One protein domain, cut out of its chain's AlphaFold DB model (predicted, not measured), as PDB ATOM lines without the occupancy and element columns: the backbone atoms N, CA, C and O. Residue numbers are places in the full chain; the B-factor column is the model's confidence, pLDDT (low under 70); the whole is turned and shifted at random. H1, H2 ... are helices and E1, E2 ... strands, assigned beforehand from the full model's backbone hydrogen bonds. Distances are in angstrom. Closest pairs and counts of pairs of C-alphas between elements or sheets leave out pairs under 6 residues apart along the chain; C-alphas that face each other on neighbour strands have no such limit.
ATOM      1  N   ARG A 269      35.917  -8.045   1.395       79.12
ATOM      2  CA  ARG A 269      34.815  -7.174   1.816       79.12
ATOM      3  C   ARG A 269      33.534  -7.294   0.984       79.12
ATOM      4  O   ARG A 269      32.460  -7.438   1.552       79.12
ATOM      5  N   VAL A 270      33.630  -7.213  -0.339       77.75
ATOM      6  CA  VAL A 270      32.527  -7.377  -1.296       77.75
ATOM      7  C   VAL A 270      31.961  -8.800  -1.267       77.75
ATOM      8  O   VAL A 270      30.742  -8.929  -1.243       77.75
ATOM      9  N   MET A 271      32.789  -9.856  -1.198       84.50
ATOM     10  CA  MET A 271      32.276 -11.229  -1.005       84.50
ATOM     11  C   MET A 271      31.516 -11.346   0.315       84.50
ATOM     12  O   MET A 271      30.362 -11.754   0.330       84.50
ATOM     13  N   CYS A 272      32.129 -10.915   1.419       87.94
ATOM     14  CA  CYS A 272      31.495 -10.969   2.732       87.94
ATOM     15  C   CYS A 272      30.171 -10.185   2.758       87.94
ATOM     16  O   CYS A 272      29.171 -10.674   3.278       87.94
ATOM     17  N   LYS A 273      30.135  -9.001   2.126       83.94
ATOM     18  CA  LYS A 273      28.924  -8.181   1.992       83.94
ATOM     19  C   LYS A 273      27.835  -8.881   1.174       83.94
ATOM     20  O   LYS A 273      26.678  -8.809   1.568       83.94
ATOM     21  N   HIS A 274      28.195  -9.539   0.072       83.06
ATOM     22  CA  HIS A 274      27.251 -10.258  -0.788       83.06
ATOM     23  C   HIS A 274      26.556 -11.402  -0.040       83.06
ATOM     24  O   HIS A 274      25.334 -11.463  -0.042       83.06
ATOM     25  N   TYR A 275      27.321 -12.208   0.701       82.00
ATOM     26  CA  TYR A 275      26.801 -13.334   1.489       82.00
ATOM     27  C   TYR A 275      26.302 -12.934   2.895       82.00
ATOM     28  O   TYR A 275      26.044 -13.786   3.745       82.00
ATOM     29  N   GLY A 276      26.195 -11.634   3.198       85.38
ATOM     30  CA  GLY A 276      25.651 -11.148   4.475       85.38
ATOM     31  C   GLY A 276      26.462 -11.525   5.728       85.38
ATOM     32  O   GLY A 276      25.921 -11.565   6.837       85.38
ATOM     33  N   ILE A 277      27.761 -11.786   5.589       89.88
ATOM     34  CA  ILE A 277      28.672 -12.175   6.676       89.88
ATOM     35  C   ILE A 277      29.736 -11.101   6.918       89.88
ATOM     36  O   ILE A 277      30.111 -10.340   6.032       89.88
ATOM     37  N   SER A 278      30.239 -11.009   8.150       91.62
ATOM     38  CA  SER A 278      31.321 -10.067   8.459       91.62
ATOM     39  C   SER A 278      32.676 -10.625   8.017       91.62
ATOM     40  O   SER A 278      32.920 -11.829   8.122       91.62
ATOM     41  N   GLU A 279      33.598  -9.748   7.617       92.69
ATOM     42  CA  GLU A 279      34.975 -10.142   7.294       92.69
ATOM     43  C   GLU A 279      35.677 -10.875   8.445       92.69
ATOM     44  O   GLU A 279      36.470 -11.785   8.212       92.69
ATOM     45  N   VAL A 280      35.366 -10.497   9.689       91.81
ATOM     46  CA  VAL A 280      35.914 -11.126  10.897       91.81
ATOM     47  C   VAL A 280      35.409 -12.563  11.033       91.81
ATOM     48  O   VAL A 280      36.177 -13.457  11.382       91.81
ATOM     49  N   THR A 281      34.126 -12.806  10.744       90.25
ATOM     50  CA  THR A 281      33.536 -14.153  10.751       90.25
ATOM     51  C   THR A 281      34.165 -15.024   9.670       90.25
ATOM     52  O   THR A 281      34.566 -16.148   9.966       90.25
ATOM     53  N   TYR A 282      34.311 -14.493   8.453       93.25
ATOM     54  CA  TYR A 282      34.966 -15.187   7.345       93.25
ATOM     55  C   TYR A 282      36.403 -15.597   7.700       93.25
ATOM     56  O   TYR A 282      36.757 -16.764   7.572       93.25
ATOM     57  N   GLU A 283      37.221 -14.686   8.241       92.00
ATOM     58  CA  GLU A 283      38.593 -15.024   8.649       92.00
ATOM     59  C   GLU A 283      38.657 -16.054   9.773       92.00
ATOM     60  O   GLU A 283      39.552 -16.900   9.776       92.00
ATOM     61  N   LYS A 284      37.744 -15.979  10.748       88.38
ATOM     62  CA  LYS A 284      37.667 -16.974  11.824       88.38
ATOM     63  C   LYS A 284      37.355 -18.362  11.267       88.38
ATOM     64  O   LYS A 284      37.951 -19.324  11.738       88.38
ATOM     65  N   ARG A 285      36.474 -18.454  10.264       90.69
ATOM     66  CA  ARG A 285      36.165 -19.709   9.564       90.69
ATOM     67  C   ARG A 285      37.381 -20.201   8.778       90.69
ATOM     68  O   ARG A 285      37.849 -21.290   9.056       90.69
ATOM     69  N   ILE A 286      38.016 -19.384   7.941       90.62
ATOM     70  CA  ILE A 286      39.242 -19.801   7.228       90.62
ATOM     71  C   ILE A 286      40.326 -20.315   8.201       90.62
ATOM     72  O   ILE A 286      40.899 -21.379   7.989       90.62
ATOM     73  N   LYS A 287      40.562 -19.616   9.322       86.19
ATOM     74  CA  LYS A 287      41.534 -20.034  10.356       86.19
ATOM     75  C   LYS A 287      41.167 -21.337  11.064       86.19
ATOM     76  O   LYS A 287      42.052 -22.000  11.589       86.19
ATOM     77  N   ALA A 288      39.886 -21.684  11.104       80.94
ATOM     78  CA  ALA A 288      39.404 -22.932  11.676       80.94
ATOM     79  C   ALA A 288      39.362 -24.083  10.647       80.94
ATOM     80  O   ALA A 288      38.796 -25.134  10.940       80.94
ATOM     81  N   GLY A 289      39.959 -23.892   9.461       86.19
ATOM     82  CA  GLY A 289      40.141 -24.928   8.438       86.19
ATOM     83  C   GLY A 289      39.001 -25.046   7.426       86.19
ATOM     84  O   GLY A 289      38.942 -26.019   6.683       86.19
ATOM     85  N   TYR A 290      38.081 -24.084   7.386       85.06
ATOM     86  CA  TYR A 290      36.968 -24.094   6.439       85.06
ATOM     87  C   TYR A 290      37.476 -23.658   5.067       85.06
ATOM     88  O   TYR A 290      38.229 -22.688   4.963       85.06
ATOM     89  N   ASN A 291      37.027 -24.321   4.001       89.50
ATOM     90  CA  ASN A 291      37.283 -23.830   2.651       89.50
ATOM     91  C   ASN A 291      36.528 -22.500   2.406       89.50
ATOM     92  O   ASN A 291      35.681 -22.069   3.201       89.50
ATOM     93  N   GLN A 292      36.855 -21.811   1.311       89.94
ATOM     94  CA  GLN A 292      36.267 -20.504   0.995       89.94
ATOM     95  C   GLN A 292      34.741 -20.573   0.820       89.94
ATOM     96  O   GLN A 292      34.047 -19.687   1.311       89.94
ATOM     97  N   ARG A 293      34.219 -21.638   0.191       91.19
ATOM     98  CA  ARG A 293      32.779 -21.853  -0.037       91.19
ATOM     99  C   ARG A 293      32.020 -21.998   1.286       91.19
ATOM    100  O   ARG A 293      31.126 -21.204   1.563       91.19
ATOM    101  N   ALA A 294      32.463 -22.900   2.160       89.44
ATOM    102  CA  ALA A 294      31.910 -23.097   3.501       89.44
ATOM    103  C   ALA A 294      31.976 -21.810   4.340       89.44
ATOM    104  O   ALA A 294      31.020 -21.423   5.013       89.44
ATOM    105  N   SER A 295      33.104 -21.095   4.263       92.62
ATOM    106  CA  SER A 295      33.296 -19.848   5.007       92.62
ATOM    107  C   SER A 295      32.272 -18.774   4.638       92.62
ATOM    108  O   SER A 295      31.902 -17.981   5.513       92.62
ATOM    109  N   LEU A 296      31.812 -18.769   3.383       91.88
ATOM    110  CA  LEU A 296      30.827 -17.829   2.859       91.88
ATOM    111  C   LEU A 296      29.380 -18.275   3.112       91.88
ATOM    112  O   LEU A 296      28.589 -17.474   3.603       91.88
ATOM    113  N   LEU A 297      29.062 -19.541   2.835       91.00
ATOM    114  CA  LEU A 297      27.679 -20.020   2.743       91.00
ATOM    115  C   LEU A 297      27.083 -20.520   4.063       91.00
ATOM    116  O   LEU A 297      25.870 -20.463   4.228       91.00
ATOM    117  N   ILE A 298      27.895 -20.946   5.041       89.88
ATOM    118  CA  ILE A 298      27.345 -21.424   6.320       89.88
ATOM    119  C   ILE A 298      26.569 -20.282   7.012       89.88
ATOM    120  O   ILE A 298      27.169 -19.228   7.293       89.88
ATOM    121  N   PRO A 299      25.286 -20.471   7.371       85.31
ATOM    122  CA  PRO A 299      24.460 -19.417   7.952       85.31
ATOM    123  C   PRO A 299      25.049 -18.774   9.216       85.31
ATOM    124  O   PRO A 299      25.768 -19.389  10.016       85.31
ATOM    125  N   LYS A 300      24.766 -17.481   9.402       80.94
ATOM    126  CA  LYS A 300      25.217 -16.717  10.571       80.94
ATOM    127  C   LYS A 300      24.518 -17.247  11.827       80.94
ATOM    128  O   LYS A 300      23.300 -17.206  11.910       80.94
ATOM    129  N   GLY A 301      25.298 -17.686  12.815       82.25
ATOM    130  CA  GLY A 301      24.794 -18.248  14.078       82.25
ATOM    131  C   GLY A 301      25.208 -19.701  14.300       82.25
ATOM    132  O   GLY A 301      25.338 -20.125  15.445       82.25
ATOM    133  N   ILE A 302      25.540 -20.426  13.230       85.38
ATOM    134  CA  ILE A 302      26.070 -21.784  13.339       85.38
ATOM    135  C   ILE A 302      27.560 -21.708  13.672       85.38
ATOM    136  O   ILE A 302      28.382 -21.234  12.877       85.38
ATOM    137  N   ASN A 303      27.908 -22.171  14.871       85.00
ATOM    138  CA  ASN A 303      29.287 -22.352  15.300       85.00
ATOM    139  C   ASN A 303      29.644 -23.836  15.233       85.00
ATOM    140  O   ASN A 303      29.476 -24.575  16.201       85.00
ATOM    141  N   LEU A 304      30.166 -24.251  14.086       83.81
ATOM    142  CA  LEU A 304      30.528 -25.640  13.833       83.81
ATOM    143  C   LEU A 304      31.617 -26.162  14.779       83.81
ATOM    144  O   LEU A 304      31.582 -27.322  15.155       83.81
ATOM    145  N   ASN A 305      32.509 -25.305  15.288       84.06
ATOM    146  CA  ASN A 305      33.467 -25.726  16.317       84.06
ATOM    147  C   ASN A 305      32.790 -26.050  17.654       84.06
ATOM    148  O   ASN A 305      33.349 -26.809  18.435       84.06
ATOM    149  N   LYS A 306      31.631 -25.447  17.952       85.56
ATOM    150  CA  LYS A 306      30.832 -25.807  19.130       85.56
ATOM    151  C   LYS A 306      30.104 -27.127  18.877       85.56
ATOM    152  O   LYS A 306      30.172 -27.996  19.730       85.56
ATOM    153  N   ILE A 307      29.510 -27.274  17.691       83.88
ATOM    154  CA  ILE A 307      28.783 -28.478  17.261       83.88
ATOM    155  C   ILE A 307      29.698 -29.711  17.286       83.88
ATOM    156  O   ILE A 307      29.391 -30.672  17.978       83.88
ATOM    157  N   PHE A 308      30.868 -29.642  16.643       85.12
ATOM    158  CA  PHE A 308      31.831 -30.753  16.603       85.12
ATOM    159  C   PHE A 308      32.551 -31.013  17.935       85.12
ATOM    160  O   PHE A 308      33.247 -32.011  18.065       85.12
ATOM    161  N   LYS A 309      32.444 -30.106  18.917       83.56
ATOM    162  CA  LYS A 309      32.960 -30.333  20.280       83.56
ATOM    163  C   LYS A 309      31.947 -31.025  21.187       83.56
ATOM    164  O   LYS A 309      32.361 -31.615  22.175       83.56
ATOM    165  N   SER A 310      30.653 -30.874  20.907       74.56
ATOM    166  CA  SER A 310      29.564 -31.446  21.708       74.56
ATOM    167  C   SER A 310      29.040 -32.776  21.169       74.56
ATOM    168  O   SER A 310      28.282 -33.444  21.857       74.56
ATOM    169  N   SER A 311      29.393 -33.132  19.938       71.25
ATOM    170  CA  SER A 311      29.010 -34.386  19.292       71.25
ATOM    171  C   SER A 311      29.813 -35.570  19.827       71.25
ATOM    172  O   SER A 311      31.005 -35.437  20.100       71.25
ATOM    173  N   MET A 312      29.160 -36.725  19.925       72.94
ATOM    174  CA  MET A 312      29.781 -37.991  20.309       72.94
ATOM    175  C   MET A 312      30.600 -38.533  19.126       72.94
ATOM    176  O   MET A 312      30.070 -38.645  18.021       72.94
ATOM    177  N   ASP A 313      31.889 -38.812  19.350       71.44
ATOM    178  CA  ASP A 313      32.776 -39.406  18.343       71.44
ATOM    179  C   ASP A 313      32.389 -40.886  18.165       71.44
ATOM    180  O   ASP A 313      32.563 -41.691  19.082       71.44
ATOM    181  N   LEU A 314      31.879 -41.248  16.985       69.69
ATOM    182  CA  LEU A 314      31.696 -42.646  16.581       69.69
ATOM    183  C   LEU A 314      32.856 -43.043  15.658       69.69
ATOM    184  O   LEU A 314      33.185 -42.322  14.711       69.69
ATOM    185  N   PHE A 315      33.515 -44.163  15.966       67.88
ATOM    186  CA  PHE A 315      34.694 -44.635  15.239       67.88
ATOM    187  C   PHE A 315      34.337 -45.784  14.294       67.88
ATOM    188  O   PHE A 315      33.888 -46.835  14.743       67.88
ATOM    189  N   SER A 316      34.628 -45.610  13.003       56.38
ATOM    190  CA  SER A 316      34.803 -46.711  12.049       56.38
ATOM    191  C   SER A 316      36.071 -46.464  11.224       56.38
ATOM    192  O   SER A 316      36.207 -45.402  10.614       56.38
ATOM    193  N   GLU A 317      37.006 -47.415  11.241       59.97
ATOM    194  CA  GLU A 317      38.103 -47.617  10.272       59.97
ATOM    195  C   GLU A 317      38.769 -46.358   9.654       59.97
ATOM    196  O   GLU A 317      39.047 -46.317   8.463       59.97
ATOM    197  N   ASN A 318      39.102 -45.349  10.476       79.31
ATOM    198  CA  ASN A 318      39.819 -44.091  10.144       79.31
ATOM    199  C   ASN A 318      38.974 -42.845   9.832       79.31
ATOM    200  O   ASN A 318      39.548 -41.771   9.629       79.31
ATOM    201  N   THR A 319      37.641 -42.917   9.872       80.88
ATOM    202  CA  THR A 319      36.789 -41.729   9.689       80.88
ATOM    203  C   THR A 319      35.999 -41.427  10.959       80.88
ATOM    204  O   THR A 319      35.301 -42.287  11.486       80.88
ATOM    205  N   LYS A 320      36.116 -40.194  11.468       86.50
ATOM    206  CA  LYS A 320      35.306 -39.723  12.600       86.50
ATOM    207  C   LYS A 320      33.911 -39.343  12.120       86.50
ATOM    208  O   LYS A 320      33.780 -38.436  11.290       86.50
ATOM    209  N   TYR A 321      32.904 -39.999  12.679       89.50
ATOM    210  CA  TYR A 321      31.499 -39.655  12.491       89.50
ATOM    211  C   TYR A 321      31.018 -38.771  13.635       89.50
ATOM    212  O   TYR A 321      31.495 -38.878  14.767       89.50
ATOM    213  N   TYR A 322      30.077 -37.886  13.320       89.62
ATOM    214  CA  TYR A 322      29.495 -36.964  14.280       89.62
ATOM    215  C   TYR A 322      27.977 -37.100  14.255       89.62
ATOM    216  O   TYR A 322      27.348 -36.820  13.236       89.62
ATOM    217  N   ALA A 323      27.396 -37.467  15.397       91.56
ATOM    218  CA  ALA A 323      25.954 -37.426  15.600       91.56
ATOM    219  C   ALA A 323      25.524 -35.997  15.965       91.56
ATOM    220  O   ALA A 323      25.910 -35.480  17.020       91.56
ATOM    221  N   ILE A 324      24.767 -35.334  15.084       92.19
ATOM    222  CA  ILE A 324      24.234 -33.987  15.321       92.19
ATOM    223  C   ILE A 324      22.803 -33.848  14.803       92.19
ATOM    224  O   ILE A 324      22.464 -34.352  13.738       92.19
ATOM    225  N   THR A 325      21.985 -33.066  15.499       90.88
ATOM    226  CA  THR A 325      20.702 -32.590  14.972       90.88
ATOM    227  C   THR A 325      20.922 -31.221  14.337       90.88
ATOM    228  O   THR A 325      21.404 -30.289  14.992       90.88
ATOM    229  N   CYS A 326      20.620 -31.079  13.046       90.38
ATOM    230  CA  CYS A 326      20.789 -29.812  12.345       90.38
ATOM    231  C   CYS A 326      19.873 -28.738  12.966       90.38
ATOM    232  O   CYS A 326      18.658 -28.885  12.916       90.38
ATOM    233  N   PRO A 327      20.395 -27.610  13.488       85.44
ATOM    234  CA  PRO A 327      19.573 -26.582  14.133       85.44
ATOM    235  C   PRO A 327      18.682 -25.785  13.164       85.44
ATOM    236  O   PRO A 327      17.958 -24.897  13.608       85.44
ATOM    237  N   ILE A 328      18.794 -26.026  11.852       84.50
ATOM    238  CA  ILE A 328      17.990 -25.357  10.819       84.50
ATOM    239  C   ILE A 328      16.778 -26.211  10.445       84.50
ATOM    240  O   ILE A 328      15.660 -25.713  10.492       84.50
ATOM    241  N   CYS A 329      16.988 -27.481  10.092       88.88
ATOM    242  CA  CYS A 329      15.922 -28.373   9.619       88.88
ATOM    243  C   CYS A 329      15.570 -29.517  10.579       88.88
ATOM    244  O   CYS A 329      14.750 -30.355  10.229       88.88
ATOM    245  N   ASN A 330      16.197 -29.585  11.757       87.56
ATOM    246  CA  ASN A 330      16.036 -30.653  12.751       87.56
ATOM    247  C   ASN A 330      16.315 -32.082  12.248       87.56
ATOM    248  O   ASN A 330      15.976 -33.041  12.931       87.56
ATOM    249  N   VAL A 331      16.971 -32.241  11.096       90.81
ATOM    250  CA  VAL A 331      17.408 -33.556  10.612       90.81
ATOM    251  C   VAL A 331      18.546 -34.059  11.496       90.81
ATOM    252  O   VAL A 331      19.545 -33.357  11.688       90.81
ATOM    253  N   GLU A 332      18.387 -35.262  12.038       92.75
ATOM    254  CA  GLU A 332      19.461 -35.990  12.707       92.75
ATOM    255  C   GLU A 332      20.417 -36.552  11.658       92.75
ATOM    256  O   GLU A 332      20.006 -37.187  10.691       92.75
ATOM    257  N   MET A 333      21.705 -36.279  11.830       93.44
ATOM    258  CA  MET A 333      22.760 -36.715  10.929       93.44
ATOM    259  C   MET A 333      23.800 -37.469  11.734       93.44
ATOM    260  O   MET A 333      24.238 -36.992  12.783       93.44
ATOM    261  N   ASN A 334      24.230 -38.609  11.210       93.44
ATOM    262  CA  ASN A 334      25.379 -39.343  11.712       93.44
ATOM    263  C   ASN A 334      26.360 -39.549  10.560       93.44
ATOM    264  O   ASN A 334      26.367 -40.581   9.896       93.44
ATOM    265  N   GLU A 335      27.127 -38.503  10.266       93.25
ATOM    266  CA  GLU A 335      27.911 -38.400   9.037       93.25
ATOM    267  C   GLU A 335      29.324 -37.856   9.312       93.25
ATOM    268  O   GLU A 335      29.570 -37.236  10.357       93.25
ATOM    269  N   PRO A 336      30.287 -38.056   8.394       91.88
ATOM    270  CA  PRO A 336      31.598 -37.437   8.507       91.88
ATOM    271  C   PRO A 336      31.505 -35.907   8.431       91.88
ATOM    272  O   PRO A 336      30.612 -35.320   7.810       91.88
ATOM    273  N   LYS A 337      32.496 -35.233   9.024       91.12
ATOM    274  CA  LYS A 337      32.577 -33.761   9.103       91.12
ATOM    275  C   LYS A 337      32.353 -33.051   7.763       91.12
ATOM    276  O   LYS A 337      31.767 -31.969   7.745       91.12
ATOM    277  N   SER A 338      32.857 -33.617   6.668       89.88
ATOM    278  CA  SER A 338      32.711 -33.071   5.314       89.88
ATOM    279  C   SER A 338      31.249 -32.954   4.901       89.88
ATOM    280  O   SER A 338      30.833 -31.888   4.454       89.88
ATOM    281  N   ASN A 339      30.463 -34.007   5.111       92.50
ATOM    282  CA  ASN A 339      29.080 -34.049   4.653       92.50
ATOM    283  C   ASN A 339      28.185 -33.169   5.520       92.50
ATOM    284  O   ASN A 339      27.331 -32.456   5.006       92.50
ATOM    285  N   ILE A 340      28.456 -33.120   6.826       91.94
ATOM    286  CA  ILE A 340      27.791 -32.184   7.735       91.94
ATOM    287  C   ILE A 340      28.019 -30.736   7.284       91.94
ATOM    288  O   ILE A 340      27.094 -29.923   7.287       91.94
ATOM    289  N   ILE A 341      29.250 -30.387   6.892       90.75
ATOM    290  CA  ILE A 341      29.553 -29.054   6.353       90.75
ATOM    291  C   ILE A 341      28.783 -28.813   5.049       90.75
ATOM    292  O   ILE A 341      28.215 -27.732   4.898       90.75
ATOM    293  N   GLU A 342      28.731 -29.796   4.148       92.38
ATOM    294  CA  GLU A 342      27.997 -29.689   2.882       92.38
ATOM    295  C   GLU A 342      26.489 -29.509   3.110       92.38
ATOM    296  O   GLU A 342      25.876 -28.633   2.505       92.38
ATOM    297  N   HIS A 343      25.904 -30.216   4.079       94.00
ATOM    298  CA  HIS A 343      24.515 -30.027   4.496       94.00
ATOM    299  C   HIS A 343      24.241 -28.576   4.943       94.00
ATOM    300  O   HIS A 343      23.251 -27.960   4.549       94.00
ATOM    301  N   PHE A 344      25.141 -27.965   5.724       90.31
ATOM    302  CA  PHE A 344      25.000 -26.553   6.104       90.31
ATOM    303  C   PHE A 344      25.225 -25.574   4.947       90.31
ATOM    304  O   PHE A 344      24.667 -24.474   4.972       90.31
ATOM    305  N   ILE A 345      26.036 -25.946   3.954       89.62
ATOM    306  CA  ILE A 345      26.204 -25.171   2.721       89.62
ATOM    307  C   ILE A 345      24.899 -25.174   1.920       89.62
ATOM    308  O   ILE A 345      24.473 -24.101   1.499       89.62
ATOM    309  N   GLN A 346      24.221 -26.317   1.799       91.69
ATOM    310  CA  GLN A 346      22.937 -26.426   1.094       91.69
ATOM    311  C   GLN A 346      21.863 -25.496   1.685       91.69
ATOM    312  O   GLN A 346      21.114 -24.866   0.940       91.69
ATOM    313  N   HIS A 347      21.826 -25.321   3.011       87.31
ATOM    314  CA  HIS A 347      20.957 -24.315   3.654       87.31
ATOM    315  C   HIS A 347      21.320 -22.876   3.276       87.31
ATOM    316  O   HIS A 347      20.445 -22.019   3.150       87.31
ATOM    317  N   GLY A 348      22.612 -22.593   3.101       79.56
ATOM    318  CA  GLY A 348      23.092 -21.303   2.609       79.56
ATOM    319  C   GLY A 348      22.670 -21.030   1.166       79.56
ATOM    320  O   GLY A 348      22.243 -19.921   0.857       79.56
ATOM    321  N   GLU A 349      22.739 -22.045   0.306       80.75
ATOM    322  CA  GLU A 349      22.407 -21.945  -1.123       80.75
ATOM    323  C   GLU A 349      20.899 -21.808  -1.359       80.75
ATOM    324  O   GLU A 349      20.478 -20.933  -2.114       80.75
ATOM    325  N   LYS A 350      20.068 -22.558  -0.620       77.69
ATOM    326  CA  LYS A 350      18.601 -22.386  -0.635       77.69
ATOM    327  C   LYS A 350      18.157 -20.980  -0.214       77.69
ATOM    328  O   LYS A 350      17.099 -20.510  -0.610       77.69
ATOM    329  N   LYS A 351      18.964 -20.267   0.575       68.12
ATOM    330  CA  LYS A 351      18.672 -18.878   0.953       68.12
ATOM    331  C   LYS A 351      18.922 -17.885  -0.188       68.12
ATOM    332  O   LYS A 351      18.295 -16.826  -0.211       68.12
ATOM    333  N   GLU A 352      19.835 -18.188  -1.111       56.88
ATOM    334  CA  GLU A 352      20.109 -17.318  -2.261       56.88
ATOM    335  C   GLU A 352      19.010 -17.399  -3.320       56.88
ATOM    336  O   GLU A 352      18.662 -16.368  -3.899       56.88
ATOM    337  N   THR A 353      18.400 -18.570  -3.517       56.75
ATOM    338  CA  THR A 353      17.285 -18.736  -4.464       56.75
ATOM    339  C   THR A 353      16.044 -17.943  -4.033       56.75
ATOM    340  O   THR A 353      15.432 -17.273  -4.863       56.75
ATOM    341  N   ILE A 354      15.757 -17.872  -2.727       55.34
ATOM    342  CA  ILE A 354      14.630 -17.098  -2.165       55.34
ATOM    343  C   ILE A 354      14.759 -15.579  -2.415       55.34
ATOM    344  O   ILE A 354      13.764 -14.857  -2.398       55.34
ATOM    345  N   ASN A 355      15.964 -15.055  -2.673       53.97
ATOM    346  CA  ASN A 355      16.154 -13.624  -2.949       53.97
ATOM    347  C   ASN A 355      15.876 -13.222  -4.409       53.97
ATOM    348  O   ASN A 355      15.810 -12.023  -4.677       53.97
TER     349      ASN A 355
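This is residues 269 to 355 of the 583 residues of an uncharacterized protein of Piromyces sp. (strain E2) (UniProt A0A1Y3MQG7). A small three-stranded sheet sits at one end and a cluster of three short helices, H1 to H3, at the other; the long helix H5 bridges them, from the end of E3 to H3. H4 packs beside E2. The 87 printed residues run H1 H2 H3 H4 E1 E2 E3 H5, class mixed, with an antiparallel sheet E1 - E2 - E3. The whole is compact, radius of gyration of the C-alphas 13.5 A, spans 42 by 28 by 19 A.

Find C-alpha 269 at (34.815, -7.174, 1.816), where H1 runs to 274. Next come H2, residues 279 to 287, 12.3 A, H3, 292 to 297, and H4, 304 to 310. Then read E1, 313 to 316, E2, 319 to 325, 19.2 A, and E3, 332 to 336, 12.9 A. H5, 337 to 353, runs 25.4 A to C-alpha 353 at (17.285, -18.736, -4.464).

H1 and H2 touch only at the corner, only just, with 3 pairs of C-alphas within 8 A, closest Cys 272 and Glu 279, 5.8 A. H2 touches H3, closest C-alphas Arg 285 and Ser 295, 5.4 A. H3 touches H5 at a steep tilt of 54 degrees, closest C-alphas Leu 297 and Gly 348, 4.8 A. E1, E2 and E3 form a meander, each strand the antiparallel neighbour of the one before; look at N 319 and O 316, 3.0 A, and N 333 and O 324, 2.8 A. H4 and H5 are on one face of the sheet: two layers. Every O i to N i+4 pair is within hydrogen-bond range in H1, H2, H3 and H4, and 12 of 13 in H5.

The farthest C-alphas, Glu 317 and Asn 355, are 42.6 A apart. The printed part has no cut and no long link. Model confidence is under 70 at residues 314 to 317 and 351 to 355.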